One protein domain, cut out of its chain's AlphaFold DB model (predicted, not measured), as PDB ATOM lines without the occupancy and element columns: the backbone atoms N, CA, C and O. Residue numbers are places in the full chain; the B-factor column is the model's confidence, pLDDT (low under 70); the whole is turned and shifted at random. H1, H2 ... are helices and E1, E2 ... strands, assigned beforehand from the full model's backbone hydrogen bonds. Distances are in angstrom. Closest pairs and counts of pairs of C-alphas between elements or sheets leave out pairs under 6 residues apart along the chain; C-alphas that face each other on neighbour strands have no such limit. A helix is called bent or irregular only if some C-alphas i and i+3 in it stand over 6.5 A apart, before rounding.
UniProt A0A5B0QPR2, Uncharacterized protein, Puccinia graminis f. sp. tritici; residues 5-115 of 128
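This is residues 5 to 115 of the 128 residues of an uncharacterized protein of Puccinia graminis f. sp. tritici (UniProt A0A5B0QPR2). A strongly twisted sheet is built round the long bent strand E4, with E3 on one side of it and E5 and E6 on the other, and the small hairpin E1 and E2 is partly face to face with this sheet as a loose sandwich. Helix H1 has its later residues, 18 to 23, near E2, while its residues 5 to 10 stick out free. The printed part has 111 residues with one named helix and six named strands, in the order H1 E1 E2 E3 E4 E5 E6; the class is mixed, and the neighbour strands in both sheets are antiparallel. The whole is compact, with a radius of gyration of the C-alphas of 14.6 A and spans of 41 by 36 by 33 A.

In the branched sheet, E4, residues 89 to 101, bends by 78 degrees at residue 95, and its pairing is staggered. E3, residues 75 to 82, forms a hairpin with E4, with N 77 and O 96 at 2.9 A. On the other side of E4 are E6, residues 112 to 114, with N 113 and O 95 at 2.8 A, and E5, residues 104 to 106, with N 99 and O 106 at 2.9 A. E3, E4 and E5 make a meander, each strand the antiparallel neighbour of the one before. In the other sheet, E1, residues 34 to 39, and E2, residues 44 to 49, form a hairpin, with N 37 and O 46 at 2.8 A. The two sheets make a sandwich, two sheets face to face, their facing parts 10.4 A centre to centre and their best planes 10 degrees apart. The closest C-alphas of E1 and E3 are those of Trp 36 and Ala 76, 5.8 A apart. E2 and E4 are only just apart, at 8.2 A. H1, residues 5 to 23, is near E2, with 6 pairs of C-alphas within 10 A, and is not on the branched sheet. In H1, 10 of 15 O i to N i+4 pairs are within hydrogen-bond range.

E4 is 25.4 A long, from C-alpha 89 at (81.388, 79.863, 85.971) to C-alpha 101 at (66.664, 100.518, 84.445). E3 measures 21.4 A, E5 5.7 A, E6 6.3 A, E1 16.1 A and E2 16.6 A. H1 measures 27.8 A and begins at C-alpha 5, (75.059, 97.581, 54.113).

The C-alphas of Ser 28 and Gln 103, the two farthest apart, are 42.6 A from each other. The printed part has no cut. The link E2 to E3, residues 50 to 74, is long. The mean pLDDT of the printed part is 74.2; residues 5 to 32, 63 to 64 and 101 to 103 are under 70.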
ATOM      1  N   ALA A   5      73.714  98.161  53.996       35.78
ATOM      2  CA  ALA A   5      75.059  97.581  54.113       35.78
ATOM      3  C   ALA A   5      76.057  98.470  54.888       35.78
ATOM      4  O   ALA A   5      76.778  97.976  55.749       35.78
ATOM      5  N   ALA A   6      76.041  99.789  54.669       36.62
ATOM      6  CA  ALA A   6      77.032 100.700  55.259       36.62
ATOM      7  C   ALA A   6      76.904 100.851  56.790       36.62
ATOM      8  O   ALA A   6      77.894 101.070  57.481       36.62
ATOM      9  N   ALA A   7      75.693 100.707  57.341       34.75
ATOM     10  CA  ALA A   7      75.481 100.760  58.789       34.75
ATOM     11  C   ALA A   7      75.988  99.494  59.505       34.75
ATOM     12  O   ALA A   7      76.392  99.568  60.661       34.75
ATOM     13  N   LEU A   8      75.990  98.345  58.818       30.75
ATOM     14  CA  LEU A   8      76.478  97.081  59.366       30.75
ATOM     15  C   LEU A   8      78.013  97.002  59.314       30.75
ATOM     16  O   LEU A   8      78.634  96.495  60.244       30.75
ATOM     17  N   GLU A   9      78.629  97.573  58.277       34.25
ATOM     18  CA  GLU A   9      80.090  97.702  58.166       34.25
ATOM     19  C   GLU A   9      80.661  98.665  59.220       34.25
ATOM     20  O   GLU A   9      81.647  98.333  59.875       34.25
ATOM     21  N   LEU A  10      79.972  99.780  59.502       33.84
ATOM     22  CA  LEU A  10      80.330 100.691  60.598       33.84
ATOM     23  C   LEU A  10      80.220 100.053  61.989       33.84
ATOM     24  O   LEU A  10      80.912 100.491  62.896       33.84
ATOM     25  N   LEU A  11      79.371  99.041  62.191       35.84
ATOM     26  CA  LEU A  11      79.274  98.331  63.474       35.84
ATOM     27  C   LEU A  11      80.321  97.211  63.593       35.84
ATOM     28  O   LEU A  11      80.825  96.964  64.688       35.84
ATOM     29  N   ASN A  12      80.701  96.580  62.478       34.16
ATOM     30  CA  ASN A  12      81.722  95.529  62.453       34.16
ATOM     31  C   ASN A  12      83.158  96.070  62.526       34.16
ATOM     32  O   ASN A  12      84.000  95.449  63.174       34.16
ATOM     33  N   GLU A  13      83.448  97.242  61.952       31.47
ATOM     34  CA  GLU A  13      84.749  97.911  62.134       31.47
ATOM     35  C   GLU A  13      84.952  98.435  63.565       31.47
ATOM     36  O   GLU A  13      86.086  98.611  64.016       31.47
ATOM     37  N   VAL A  14      83.864  98.644  64.314       43.34
ATOM     38  CA  VAL A  14      83.920  99.085  65.716       43.34
ATOM     39  C   VAL A  14      84.297  97.944  66.665       43.34
ATOM     40  O   VAL A  14      84.726  98.204  67.783       43.34
ATOM     41  N   SER A  15      84.207  96.691  66.214       49.34
ATOM     42  CA  SER A  15      84.599  95.518  66.991       49.34
ATOM     43  C   SER A  15      86.116  95.301  66.924       49.34
ATOM     44  O   SER A  15      86.837  95.692  67.835       49.34
ATOM     45  N   SER A  16      86.666  94.780  65.828       41.06
ATOM     46  CA  SER A  16      88.064  94.319  65.819       41.06
ATOM     47  C   SER A  16      89.108  95.445  65.804       41.06
ATOM     48  O   SER A  16      90.107  95.364  66.516       41.06
ATOM     49  N   ALA A  17      88.887  96.530  65.053       46.16
ATOM     50  CA  ALA A  17      89.878  97.602  64.909       46.16
ATOM     51  C   ALA A  17      90.036  98.452  66.184       46.16
ATOM     52  O   ALA A  17      91.122  98.975  66.458       46.16
ATOM     53  N   TYR A  18      88.974  98.574  66.986       52.69
ATOM     54  CA  TYR A  18      89.027  99.237  68.290       52.69
ATOM     55  C   TYR A  18      89.776  98.395  69.314       52.69
ATOM     56  O   TYR A  18      90.623  98.934  70.031       52.69
ATOM     57  N   TRP A  19      89.505  97.087  69.353       49.53
ATOM     58  CA  TRP A  19      90.223  96.163  70.223       49.53
ATOM     59  C   TRP A  19      91.707  96.084  69.858       49.53
ATOM     60  O   TRP A  19      92.547  96.182  70.750       49.53
ATOM     61  N   ASP A  20      92.048  96.074  68.566       49.50
ATOM     62  CA  ASP A  20      93.434  96.103  68.081       49.50
ATOM     63  C   ASP A  20      94.159  97.429  68.367       49.50
ATOM     64  O   ASP A  20      95.340  97.434  68.739       49.50
ATOM     65  N   GLN A  21      93.477  98.575  68.231       50.84
ATOM     66  CA  GLN A  21      94.031  99.866  68.661       50.84
ATOM     67  C   GLN A  21      94.247  99.916  70.174       50.84
ATOM     68  O   GLN A  21      95.177 100.579  70.637       50.84
ATOM     69  N   TYR A  22      93.416  99.217  70.947       53.16
ATOM     70  CA  TYR A  22      93.466  99.251  72.399       53.16
ATOM     71  C   TYR A  22      94.448  98.242  73.004       53.16
ATOM     72  O   TYR A  22      95.182  98.581  73.937       53.16
ATOM     73  N   ALA A  23      94.587  97.054  72.416       50.38
ATOM     74  CA  ALA A  23      95.712  96.150  72.660       50.38
ATOM     75  C   ALA A  23      97.065  96.858  72.426       50.38
ATOM     76  O   ALA A  23      98.084  96.472  72.993       50.38
ATOM     77  N   LYS A  24      97.057  97.953  71.648       51.91
ATOM     78  CA  LYS A  24      98.191  98.843  71.365       51.91
ATOM     79  C   LYS A  24      98.015 100.268  71.921       51.91
ATOM     80  O   LYS A  24      98.649 101.194  71.412       51.91
ATOM     81  N   HIS A  25      97.200 100.484  72.964       59.97
ATOM     82  CA  HIS A  25      96.894 101.837  73.474       59.97
ATOM     83  C   HIS A  25      98.134 102.597  73.990       59.97
ATOM     84  O   HIS A  25      98.120 103.823  74.112       59.97
ATOM     85  N   SER A  26      99.224 101.885  74.276       55.28
ATOM     86  CA  SER A  26     100.543 102.435  74.574       55.28
ATOM     87  C   SER A  26     101.607 101.417  74.164       55.28
ATOM     88  O   SER A  26     101.511 100.252  74.540       55.28
ATOM     89  N   ARG A  27     102.652 101.852  73.440       58.12
ATOM     90  CA  ARG A  27     103.783 100.988  73.024       58.12
ATOM     91  C   ARG A  27     104.505 100.316  74.206       58.12
ATOM     92  O   ARG A  27     105.246  99.366  73.986       58.12
ATOM     93  N   SER A  28     104.290 100.801  75.429       62.50
ATOM     94  CA  SER A  28     104.968 100.353  76.651       62.50
ATOM     95  C   SER A  28     104.013  99.762  77.691       62.50
ATOM     96  O   SER A  28     104.452  99.425  78.787       62.50
ATOM     97  N   CYS A  29     102.708  99.685  77.404       64.06
ATOM     98  CA  CYS A  29     101.741  99.142  78.350       64.06
ATOM     99  C   CYS A  29     101.416  97.692  77.999       64.06
ATOM    100  O   CYS A  29     100.706  97.417  77.039       64.06
ATOM    101  N   THR A  30     101.925  96.772  78.812       61.00
ATOM    102  CA  THR A  30     101.631  95.333  78.728       61.00
ATOM    103  C   THR A  30     100.479  94.917  79.643       61.00
ATOM    104  O   THR A  30     100.159  93.734  79.734       61.00
ATOM    105  N   ALA A  31      99.861  95.868  80.353       60.84
ATOM    106  CA  ALA A  31      98.819  95.567  81.322       60.84
ATOM    107  C   ALA A  31      97.518  95.145  80.606       60.84
ATOM    108  O   ALA A  31      96.952  95.948  79.863       60.84
ATOM    109  N   PRO A  32      96.973  93.944  80.880       62.09
ATOM    110  CA  PRO A  32      95.737  93.453  80.255       62.09
ATOM    111  C   PRO A  32      94.459  94.075  80.858       62.09
ATOM    112  O   PRO A  32      93.329  93.669  80.560       62.09
ATOM    113  N   ASN A  33      94.610  95.056  81.751       76.38
ATOM    114  CA  ASN A  33      93.544  95.509  82.638       76.38
ATOM    115  C   ASN A  33      92.743  96.660  82.026       76.38
ATOM    116  O   ASN A  33      92.816  97.804  82.465       76.38
ATOM    117  N   ILE A  34      92.006  96.336  80.969       81.44
ATOM    118  CA  ILE A  34      91.160  97.279  80.235       81.44
ATOM    119  C   ILE A  34      89.724  97.209  80.741       81.44
ATOM    120  O   ILE A  34      89.142  96.136  80.686       81.44
ATOM    121  N   CYS A  35      89.127  98.305  81.181       87.75
ATOM    122  CA  CYS A  35      87.745  98.320  81.660       87.75
ATOM    123  C   CYS A  35      86.942  99.431  80.989       87.75
ATOM    124  O   CYS A  35      87.499 100.416  80.510       87.75
ATOM    125  N   TRP A  36      85.623  99.303  81.000       89.81
ATOM    126  CA  TRP A  36      84.723 100.401  80.712       89.81
ATOM    127  C   TRP A  36      84.796 101.460  81.808       89.81
ATOM    128  O   TRP A  36      84.734 101.161  82.999       89.81
ATOM    129  N   ASN A  37      84.883 102.710  81.378       89.88
ATOM    130  CA  ASN A  37      84.721 103.897  82.195       89.88
ATOM    131  C   ASN A  37      83.567 104.718  81.621       89.88
ATOM    132  O   ASN A  37      83.625 105.142  80.462       89.88
ATOM    133  N   VAL A  38      82.520 104.931  82.413       89.12
ATOM    134  CA  VAL A  38      81.319 105.641  81.974       89.12
ATOM    135  C   VAL A  38      81.307 107.048  82.547       89.12
ATOM    136  O   VAL A  38      81.453 107.251  83.748       89.12
ATOM    137  N   ASN A  39      81.067 108.027  81.680       87.88
ATOM    138  CA  ASN A  39      80.704 109.368  82.093       87.88
ATOM    139  C   ASN A  39      79.175 109.500  82.085       87.88
ATOM    140  O   ASN A  39      78.557 109.727  81.043       87.88
ATOM    141  N   SER A  40      78.567 109.380  83.265       81.94
ATOM    142  CA  SER A  40      77.112 109.456  83.433       81.94
ATOM    143  C   SER A  40      76.535 110.831  83.083       81.94
ATOM    144  O   SER A  40      75.367 110.917  82.725       81.94
ATOM    145  N   SER A  41      77.336 111.903  83.134       83.00
ATOM    146  CA  SER A  41      76.871 113.250  82.765       83.00
ATOM    147  C   SER A  41      76.686 113.423  81.254       83.00
ATOM    148  O   SER A  41      75.820 114.176  80.821       83.00
ATOM    149  N   THR A  42      77.470 112.702  80.447       81.81
ATOM    150  CA  THR A  42      77.431 112.777  78.977       81.81
ATOM    151  C   THR A  42      76.803 111.548  78.325       81.81
ATOM    152  O   THR A  42      76.583 111.555  77.114       81.81
ATOM    153  N   GLY A  43      76.540 110.481  79.087       78.94
ATOM    154  CA  GLY A  43      76.033 109.211  78.557       78.94
ATOM    155  C   GLY A  43      77.037 108.473  77.668       78.94
ATOM    156  O   GLY A  43      76.648 107.654  76.838       78.94
ATOM    157  N   THR A  44      78.329 108.780  77.799       84.81
ATOM    158  CA  THR A  44      79.385 108.186  76.971       84.81
ATOM    159  C   THR A  44      80.249 107.237  77.780       84.81
ATOM    160  O   THR A  44      80.608 107.542  78.916       84.81
ATOM    161  N   ALA A  45      80.666 106.141  77.161       87.06
ATOM    162  CA  ALA A  45      81.643 105.215  77.709       87.06
ATOM    163  C   ALA A  45      82.990 105.353  76.987       87.06
ATOM    164  O   ALA A  45      83.063 105.691  75.811       87.06
ATOM    165  N   THR A  46      84.073 105.079  77.695       87.62
ATOM    166  CA  THR A  46      85.434 104.975  77.156       87.62
ATOM    167  C   THR A  46      86.075 103.720  77.718       87.62
ATOM    168  O   THR A  46      85.621 103.194  78.733       87.62
ATOM    169  N   LEU A  47      87.134 103.238  77.083       85.69
ATOM    170  CA  LEU A  47      87.945 102.161  77.637       85.69
ATOM    171  C   LEU A  47      89.107 102.766  78.421       85.69
ATOM    172  O   LEU A  47      89.839 103.593  77.881       85.69
ATOM    173  N   VAL A  48      89.324 102.334  79.658       85.69
ATOM    174  CA  VAL A  48      90.450 102.744  80.506       85.69
ATOM    175  C   VAL A  48      91.379 101.566  80.785       85.69
ATOM    176  O   VAL A  48      90.928 100.479  81.136       85.69
ATOM    177  N   CYS A  49      92.687 101.779  80.657       82.44
ATOM    178  CA  CYS A  49      93.686 100.814  81.077       82.44
ATOM    179  C   CYS A  49      94.056 101.147  82.512       82.44
ATOM    180  O   CYS A  49      94.729 102.144  82.752       82.44
ATOM    181  N   THR A  50      93.663 100.317  83.470       79.56
ATOM    182  CA  THR A  50      93.957 100.566  84.889       79.56
ATOM    183  C   THR A  50      95.437 100.375  85.232       79.56
ATOM    184  O   THR A  50      95.877 100.780  86.302       79.56
ATOM    185  N   GLY A  51      96.230  99.797  84.321       77.31
ATOM    186  CA  GLY A  51      97.681  99.689  84.476       77.31
ATOM    187  C   GLY A  51      98.442 100.983  84.175       77.31
ATOM    188  O   GLY A  51      99.481 101.224  84.779       77.31
ATOM    189  N   CYS A  52      97.952 101.824  83.255       79.19
ATOM    190  CA  CYS A  52      98.620 103.083  82.886       79.19
ATOM    191  C   CYS A  52      97.714 104.326  82.920       79.19
ATOM    192  O   CYS A  52      98.147 105.420  82.557       79.19
ATOM    193  N   ASN A  53      96.460 104.163  83.349       80.25
ATOM    194  CA  ASN A  53      95.414 105.183  83.447       80.25
ATOM    195  C   ASN A  53      95.189 105.984  82.155       80.25
ATOM    196  O   ASN A  53      94.820 107.160  82.186       80.25
ATOM    197  N   LYS A  54      95.417 105.357  80.997       80.81
ATOM    198  CA  LYS A  54      95.100 105.941  79.691       80.81
ATOM    199  C   LYS A  54      93.712 105.504  79.243       80.81
ATOM    200  O   LYS A  54      93.337 104.345  79.403       80.81
ATOM    201  N   ASN A  55      92.984 106.447  78.655       79.94
ATOM    202  CA  ASN A  55      91.673 106.210  78.066       79.94
ATOM    203  C   ASN A  55      91.787 105.995  76.551       79.94
ATOM    204  O   ASN A  55      92.730 106.481  75.917       79.94
ATOM    205  N   SER A  56      90.801 105.319  75.964       75.88
ATOM    206  CA  SER A  56      90.608 105.298  74.517       75.88
ATOM    207  C   SER A  56      90.419 106.725  74.013       75.88
ATOM    208  O   SER A  56      89.798 107.560  74.670       75.88
ATOM    209  N   LYS A  57      90.946 107.012  72.819       71.31
ATOM    210  CA  LYS A  57      90.729 108.314  72.169       71.31
ATOM    211  C   LYS A  57      89.270 108.509  71.763       71.31
ATOM    212  O   LYS A  57      88.771 109.627  71.774       71.31
ATOM    213  N   ALA A  58      88.614 107.418  71.389       73.94
ATOM    214  CA  ALA A  58      87.221 107.410  71.001       73.94
ATOM    215  C   ALA A  58      86.328 107.130  72.215       73.94
ATOM    216  O   ALA A  58      86.630 106.266  73.048       73.94
ATOM    217  N   ALA A  59      85.236 107.887  72.290       76.12
ATOM    218  CA  ALA A  59      84.151 107.670  73.228       76.12
ATOM    219  C   ALA A  59      82.997 106.979  72.506       76.12
ATOM    220  O   ALA A  59      82.593 107.374  71.414       76.12
ATOM    221  N   PHE A  60      82.457 105.957  73.147       76.19
ATOM    222  CA  PHE A  60      81.330 105.185  72.675       76.19
ATOM    223  C   PHE A  60      80.060 105.814  73.224       76.19
ATOM    224  O   PHE A  60      79.900 105.982  74.437       76.19
ATOM    225  N   ARG A  61      79.143 106.169  72.329       72.44
ATOM    226  CA  ARG A  61      77.768 106.434  72.738       72.44
ATOM    227  C   ARG A  61      77.077 105.095  72.862       72.44
ATOM    228  O   ARG A  61      76.962 104.367  71.880       72.44
ATOM    229  N   PHE A  62      76.660 104.777  74.075       71.94
ATOM    230  CA  PHE A  62      75.835 103.608  74.288       71.94
ATOM    231  C   PHE A  62      74.488 103.855  73.610       71.94
ATOM    232  O   PHE A  62      73.852 104.886  73.837       71.94
ATOM    233  N   GLY A  63      74.120 102.963  72.694       69.88
ATOM    234  CA  GLY A  63      72.876 103.077  71.948       69.88
ATOM    235  C   GLY A  63      71.649 102.906  72.841       69.88
ATOM    236  O   GLY A  63      71.743 102.538  74.013       69.88
ATOM    237  N   VAL A  64      70.471 103.138  72.260       68.06
ATOM    238  CA  VAL A  64      69.211 102.799  72.926       68.06
ATOM    239  C   VAL A  64      69.167 101.291  73.146       68.06
ATOM    240  O   VAL A  64      69.355 100.507  72.216       68.06
ATOM    241  N   CYS A  65      68.887 100.885  74.377       74.19
ATOM    242  CA  CYS A  65      68.723  99.488  74.719       74.19
ATOM    243  C   CYS A  65      67.471  98.939  74.033       74.19
ATOM    244  O   CYS A  65      66.355  99.235  74.456       74.19
ATOM    245  N   SER A  66      67.640  98.140  72.983       71.44
ATOM    246  CA  SER A  66      66.527  97.641  72.162       71.44
ATOM    247  C   SER A  66      65.465  96.882  72.966       71.44
ATOM    248  O   SER A  66      64.283  96.991  72.659       71.44
ATOM    249  N   LEU A  67      65.866  96.172  74.028       75.06
ATOM    250  CA  LEU A  67      64.960  95.366  74.856       75.06
ATOM    251  C   LEU A  67      64.087  96.170  75.824       75.06
ATOM    252  O   LEU A  67      63.043  95.680  76.241       75.06
ATOM    253  N   CYS A  68      64.500  97.373  76.214       77.44
ATOM    254  CA  CYS A  68      63.782  98.163  77.221       77.44
ATOM    255  C   CYS A  68      63.604  99.631  76.847       77.44
ATOM    256  O   CYS A  68      63.220 100.438  77.690       77.44
ATOM    257  N   SER A  69      63.921  99.979  75.598       76.75
ATOM    258  CA  SER A  69      63.855 101.332  75.038       76.75
ATOM    259  C   SER A  69      64.554 102.398  75.893       76.75
ATOM    260  O   SER A  69      64.244 103.582  75.798       76.75
ATOM    261  N   TYR A  70      65.511 101.988  76.731       76.56
ATOM    262  CA  TYR A  70      66.259 102.890  77.595       76.56
ATOM    263  C   TYR A  70      67.337 103.613  76.799       76.56
ATOM    264  O   TYR A  70      68.129 102.976  76.108       76.56
ATOM    265  N   SER A  71      67.388 104.933  76.935       75.31
ATOM    266  CA  SER A  71      68.343 105.803  76.243       75.31
ATOM    267  C   SER A  71      69.249 106.584  77.197       75.31
ATOM    268  O   SER A  71      69.889 107.546  76.777       75.31
ATOM    269  N   GLY A  72      69.247 106.249  78.490       77.75
ATOM    270  CA  GLY A  72      70.123 106.900  79.457       77.75
ATOM    271  C   GLY A  72      71.528 106.286  79.481       77.75
ATOM    272  O   GLY A  72      71.805 105.325  78.756       77.75
ATOM    273  N   PRO A  73      72.425 106.828  80.319       81.44
ATOM    274  CA  PRO A  73      73.781 106.311  80.459       81.44
ATOM    275  C   PRO A  73      73.778 104.828  80.860       81.44
ATOM    276  O   PRO A  73      72.954 104.440  81.698       81.44
ATOM    277  N   PRO A  74      74.672 103.999  80.291       85.56
ATOM    278  CA  PRO A  74      74.867 102.637  80.768       85.56
ATOM    279  C   PRO A  74      75.593 102.640  82.112       85.56
ATOM    280  O   PRO A  74      76.235 103.621  82.476       85.56
ATOM    281  N   ASP A  75      75.600 101.497  82.781       88.19
ATOM    282  CA  ASP A  75      76.520 101.230  83.879       88.19
ATOM    283  C   ASP A  75      77.640 100.298  83.426       88.19
ATOM    284  O   ASP A  75      77.407  99.334  82.693       88.19
ATOM    285  N   ALA A  76      78.856 100.557  83.904       90.00
ATOM    286  CA  ALA A  76      79.928  99.575  83.847       90.00
ATOM    287  C   ALA A  76      79.728  98.560  84.979       90.00
ATOM    288  O   ALA A  76      79.748  98.918  86.157       90.00
ATOM    289  N   VAL A  77      79.559  97.289  84.629       91.00
ATOM    290  CA  VAL A  77      79.305  96.204  85.584       91.00
ATOM    291  C   VAL A  77      80.252  95.037  85.359       91.00
ATOM    292  O   VAL A  77      80.816  94.871  84.277       91.00
ATOM    293  N   TYR A  78      80.409  94.197  86.379       92.00
ATOM    294  CA  TYR A  78      81.035  92.892  86.222       92.00
ATOM    295  C   TYR A  78      79.966  91.806  86.225       92.00
ATOM    296  O   TYR A  78      79.158  91.748  87.148       92.00
ATOM    297  N   ILE A  79      79.974  90.942  85.210       91.75
ATOM    298  CA  ILE A  79      79.037  89.816  85.101       91.75
ATOM    299  C   ILE A  79      79.795  88.488  84.980       91.75
ATOM    300  O   ILE A  79      80.925  88.478  84.479       91.75
ATOM    301  N   PRO A  80      79.215  87.361  85.426       93.94
ATOM    302  CA  PRO A  80      79.829  86.052  85.245       93.94
ATOM    303  C   PRO A  80      79.980  85.683  83.764       93.94
ATOM    304  O   PRO A  80      79.176  86.089  82.921       93.94
ATOM    305  N   ARG A  81      80.981  84.854  83.446       93.12
ATOM    306  CA  ARG A  81      81.096  84.185  82.138       93.12
ATOM    307  C   ARG A  81      81.228  82.684  82.297       93.12
ATOM    308  O   ARG A  81      81.713  82.206  83.316       93.12
ATOM    309  N   LYS A  82      80.889  81.935  81.252       94.25
ATOM    310  CA  LYS A  82      81.269  80.524  81.158       94.25
ATOM    311  C   LYS A  82      82.700  80.407  80.637       94.25
ATOM    312  O   LYS A  82      83.108  81.135  79.734       94.25
ATOM    313  N   CYS A  83      83.494  79.531  81.245       93.56
ATOM    314  CA  CYS A  83      84.819  79.206  80.734       93.56
ATOM    315  C   CYS A  83      84.692  78.382  79.447       93.56
ATOM    316  O   CYS A  83      84.085  77.317  79.471       93.56
ATOM    317  N   ASN A  84      85.319  78.817  78.353       91.06
ATOM    318  CA  ASN A  84      85.258  78.089  77.082       91.06
ATOM    319  C   ASN A  84      85.878  76.683  77.172       91.06
ATOM    320  O   ASN A  84      85.428  75.779  76.477       91.06
ATOM    321  N   SER A  85      86.866  76.483  78.053       93.50
ATOM    322  CA  SER A  85      87.573  75.205  78.198       93.50
ATOM    323  C   SER A  85      86.837  74.205  79.091       93.50
ATOM    324  O   SER A  85      86.667  73.056  78.704       93.50
ATOM    325  N   CYS A  86      86.403  74.615  80.288       95.75
ATOM    326  CA  CYS A  86      85.823  73.697  81.282       95.75
ATOM    327  C   CYS A  86      84.350  73.966  81.622       95.75
ATOM    328  O   CYS A  86      83.794  73.287  82.480       95.75
ATOM    329  N   GLN A  87      83.723  74.967  80.995       96.25
ATOM    330  CA  GLN A  87      82.308  75.335  81.163       96.25
ATOM    331  C   GLN A  87      81.892  75.758  82.586       96.25
ATOM    332  O   GLN A  87      80.720  76.062  82.837       96.25
ATOM    333  N   GLN A  88      82.837  75.860  83.523       97.44
ATOM    334  CA  GLN A  88      82.579  76.405  84.854       97.44
ATOM    335  C   GLN A  88      82.324  77.914  84.807       97.44
ATOM    336  O   GLN A  88      82.770  78.607  83.884       97.44
ATOM    337  N   SER A  89      81.578  78.418  85.797       96.12
ATOM    338  CA  SER A  89      81.388  79.863  85.971       96.12
ATOM    339  C   SER A  89      82.722  80.515  86.319       96.12
ATOM    340  O   SER A  89      83.502  79.982  87.104       96.12
ATOM    341  N   VAL A  90      82.983  81.674  85.732       94.94
ATOM    342  CA  VAL A  90      84.063  82.569  86.127       94.94
ATOM    343  C   VAL A  90      83.397  83.840  86.626       94.94
ATOM    344  O   VAL A  90      82.864  84.627  85.835       94.94
ATOM    345  N   GLU A  91      83.402  84.012  87.944       94.31
ATOM    346  CA  GLU A  91      82.859  85.197  88.603       94.31
ATOM    347  C   GLU A  91      83.610  86.452  88.159       94.31
ATOM    348  O   GLU A  91      84.834  86.430  87.986       94.31
ATOM    349  N   TYR A  92      82.879  87.550  87.964       91.12
ATOM    350  CA  TYR A  92      83.416  88.793  87.385       91.12
ATOM    351  C   TYR A  92      84.145  88.567  86.045       91.12
ATOM    352  O   TYR A  92      85.137  89.222  85.723       91.12
ATOM    353  N   GLY A  93      83.663  87.585  85.285       90.06
ATOM    354  CA  GLY A  93      84.271  87.094  84.060       90.06
ATOM    355  C   GLY A  93      84.165  88.032  82.863       90.06
ATOM    356  O   GLY A  93      84.960  87.908  81.941       90.06
ATOM    357  N   TYR A  94      83.234  88.980  82.865       91.00
ATOM    358  CA  TYR A  94      83.221  90.100  81.929       91.00
ATOM    359  C   TYR A  94      83.193  91.419  82.688       91.00
ATOM    360  O   TYR A  94      82.519  91.520  83.711       91.00
ATOM    361  N   ASN A  95      83.851  92.442  82.146       91.62
ATOM    362  CA  ASN A  95      83.505  93.833  82.425       91.62
ATOM    363  C   ASN A  95      82.643  94.341  81.260       91.62
ATOM    364  O   ASN A  95      83.074  94.287  80.114       91.62
ATOM    365  N   ALA A  96      81.415  94.771  81.520       89.50
ATOM    366  CA  ALA A  96      80.430  95.037  80.478       89.50
ATOM    367  C   ALA A  96      79.734  96.382  80.666       89.50
ATOM    368  O   ALA A  96      79.653  96.884  81.787       89.50
ATOM    369  N   LEU A  97      79.192  96.929  79.579       88.81
ATOM    370  CA  LEU A  97      78.184  97.984  79.658       88.81
ATOM    371  C   LEU A  97      76.793  97.356  79.748       88.81
ATOM    372  O   LEU A  97      76.439  96.489  78.947       88.81
ATOM    373  N   MET A  98      76.007  97.807  80.718       87.50
ATOM    374  CA  MET A  98      74.651  97.334  80.958       87.50
ATOM    375  C   MET A  98      73.672  98.504  80.945       87.50
ATOM    376  O   MET A  98      73.917  99.546  81.550       87.50
ATOM    377  N   CYS A  99      72.532  98.316  80.286       83.00
ATOM    378  CA  CYS A  99      71.394  99.208  80.443       83.00
ATOM    379  C   CYS A  99      70.891  99.050  81.880       83.00
ATOM    380  O   CYS A  99      70.448  97.957  82.216       83.00
ATOM    381  N   HIS A 100      70.959 100.079  82.726       70.06
ATOM    382  CA  HIS A 100      70.395  99.998  84.073       70.06
ATOM    383  C   HIS A 100      69.094 100.788  84.146       70.06
ATOM    384  O   HIS A 100      69.063 101.997  84.356       70.06
ATOM    385  N   VAL A 101      67.989 100.064  84.011       67.19
ATOM    386  CA  VAL A 101      66.664 100.518  84.445       67.19
ATOM    387  C   VAL A 101      66.124  99.445  85.370       67.19
ATOM    388  O   VAL A 101      66.433  98.276  85.173       67.19
ATOM    389  N   LYS A 102      65.289  99.812  86.352       63.09
ATOM    390  CA  LYS A 102      64.694  98.901  87.355       63.09
ATOM    391  C   LYS A 102      64.164  97.552  86.820       63.09
ATOM    392  O   LYS A 102      63.973  96.645  87.618       63.09
ATOM    393  N   GLN A 103      63.886  97.425  85.520       67.19
ATOM    394  CA  GLN A 103      63.339  96.221  84.879       67.19
ATOM    395  C   GLN A 103      64.156  95.728  83.670       67.19
ATOM    396  O   GLN A 103      63.727  94.820  82.966       67.19
ATOM    397  N   CYS A 104      65.318  96.321  83.401       72.69
ATOM    398  CA  CYS A 104      66.162  95.968  82.269       72.69
ATOM    399  C   CYS A 104      67.578  95.740  82.766       72.69
ATOM    400  O   CYS A 104      68.236  96.680  83.190       72.69
ATOM    401  N   SER A 105      68.027  94.490  82.720       78.25
ATOM    402  CA  SER A 105      69.398  94.090  83.044       78.25
ATOM    403  C   SER A 105      70.035  93.474  81.807       78.25
ATOM    404  O   SER A 105      70.430  92.310  81.790       78.25
ATOM    405  N   HIS A 106      70.046  94.245  80.719       82.88
ATOM    406  CA  HIS A 106      70.602  93.801  79.451       82.88
ATOM    407  C   HIS A 106      72.011  94.360  79.265       82.88
ATOM    408  O   HIS A 106      72.212  95.575  79.260       82.88
ATOM    409  N   ALA A 107      72.975  93.458  79.093       84.12
ATOM    410  CA  ALA A 107      74.350  93.772  78.727       84.12
ATOM    411  C   ALA A 107      74.629  93.188  77.331       84.12
ATOM    412  O   ALA A 107      74.867  91.976  77.244       84.12
ATOM    413  N   PRO A 108      74.561  93.988  76.252       81.19
ATOM    414  CA  PRO A 108      74.799  93.502  74.892       81.19
ATOM    415  C   PRO A 108      76.195  92.882  74.755       81.19
ATOM    416  O   PRO A 108      77.143  93.331  75.403       81.19
ATOM    417  N   SER A 109      76.322  91.816  73.963       82.62
ATOM    418  CA  SER A 109      77.561  91.034  73.840       82.62
ATOM    419  C   SER A 109      78.744  91.838  73.305       82.62
ATOM    420  O   SER A 109      79.861  91.635  73.762       82.62
ATOM    421  N   GLU A 110      78.488  92.775  72.401       81.19
ATOM    422  CA  GLU A 110      79.464  93.655  71.756       81.19
ATOM    423  C   GLU A 110      80.134  94.644  72.720       81.19
ATOM    424  O   GLU A 110      81.165  95.226  72.398       81.19
ATOM    425  N   TYR A 111      79.576  94.820  73.921       83.94
ATOM    426  CA  TYR A 111      80.161  95.648  74.973       83.94
ATOM    427  C   TYR A 111      80.716  94.817  76.134       83.94
ATOM    428  O   TYR A 111      80.897  95.354  77.227       83.94
ATOM    429  N   ARG A 112      80.968  93.513  75.959       87.31
ATOM    430  CA  ARG A 112      81.499  92.639  77.019       87.31
ATOM    431  C   ARG A 112      82.989  92.398  76.836       87.31
ATOM    432  O   ARG A 112      83.383  91.621  75.990       87.31
ATOM    433  N   LEU A 113      83.794  92.946  77.737       87.06
ATOM    434  CA  LEU A 113      85.233  92.704  77.806       87.06
ATOM    435  C   LEU A 113      85.519  91.403  78.553       87.06
ATOM    436  O   LEU A 113      85.253  91.366  79.761       87.06
ATOM    437  N   PRO A 114      86.085  90.354  77.929       87.50
ATOM    438  CA  PRO A 114      86.484  89.154  78.649       87.50
ATOM    439  C   PRO A 114      87.520  89.479  79.727       87.50
ATOM    440  O   PRO A 114      88.528  90.151  79.495       87.50
ATOM    441  N   LYS A 115      87.260  88.995  80.940       85.38
ATOM    442  CA  LYS A 115      88.095  89.178  82.124       85.38
ATOM    443  C   LYS A 115      88.333  87.873  82.853       85.38
ATOM    444  O   LYS A 115      87.580  86.903  82.729       85.38
TER     445      LYS A 115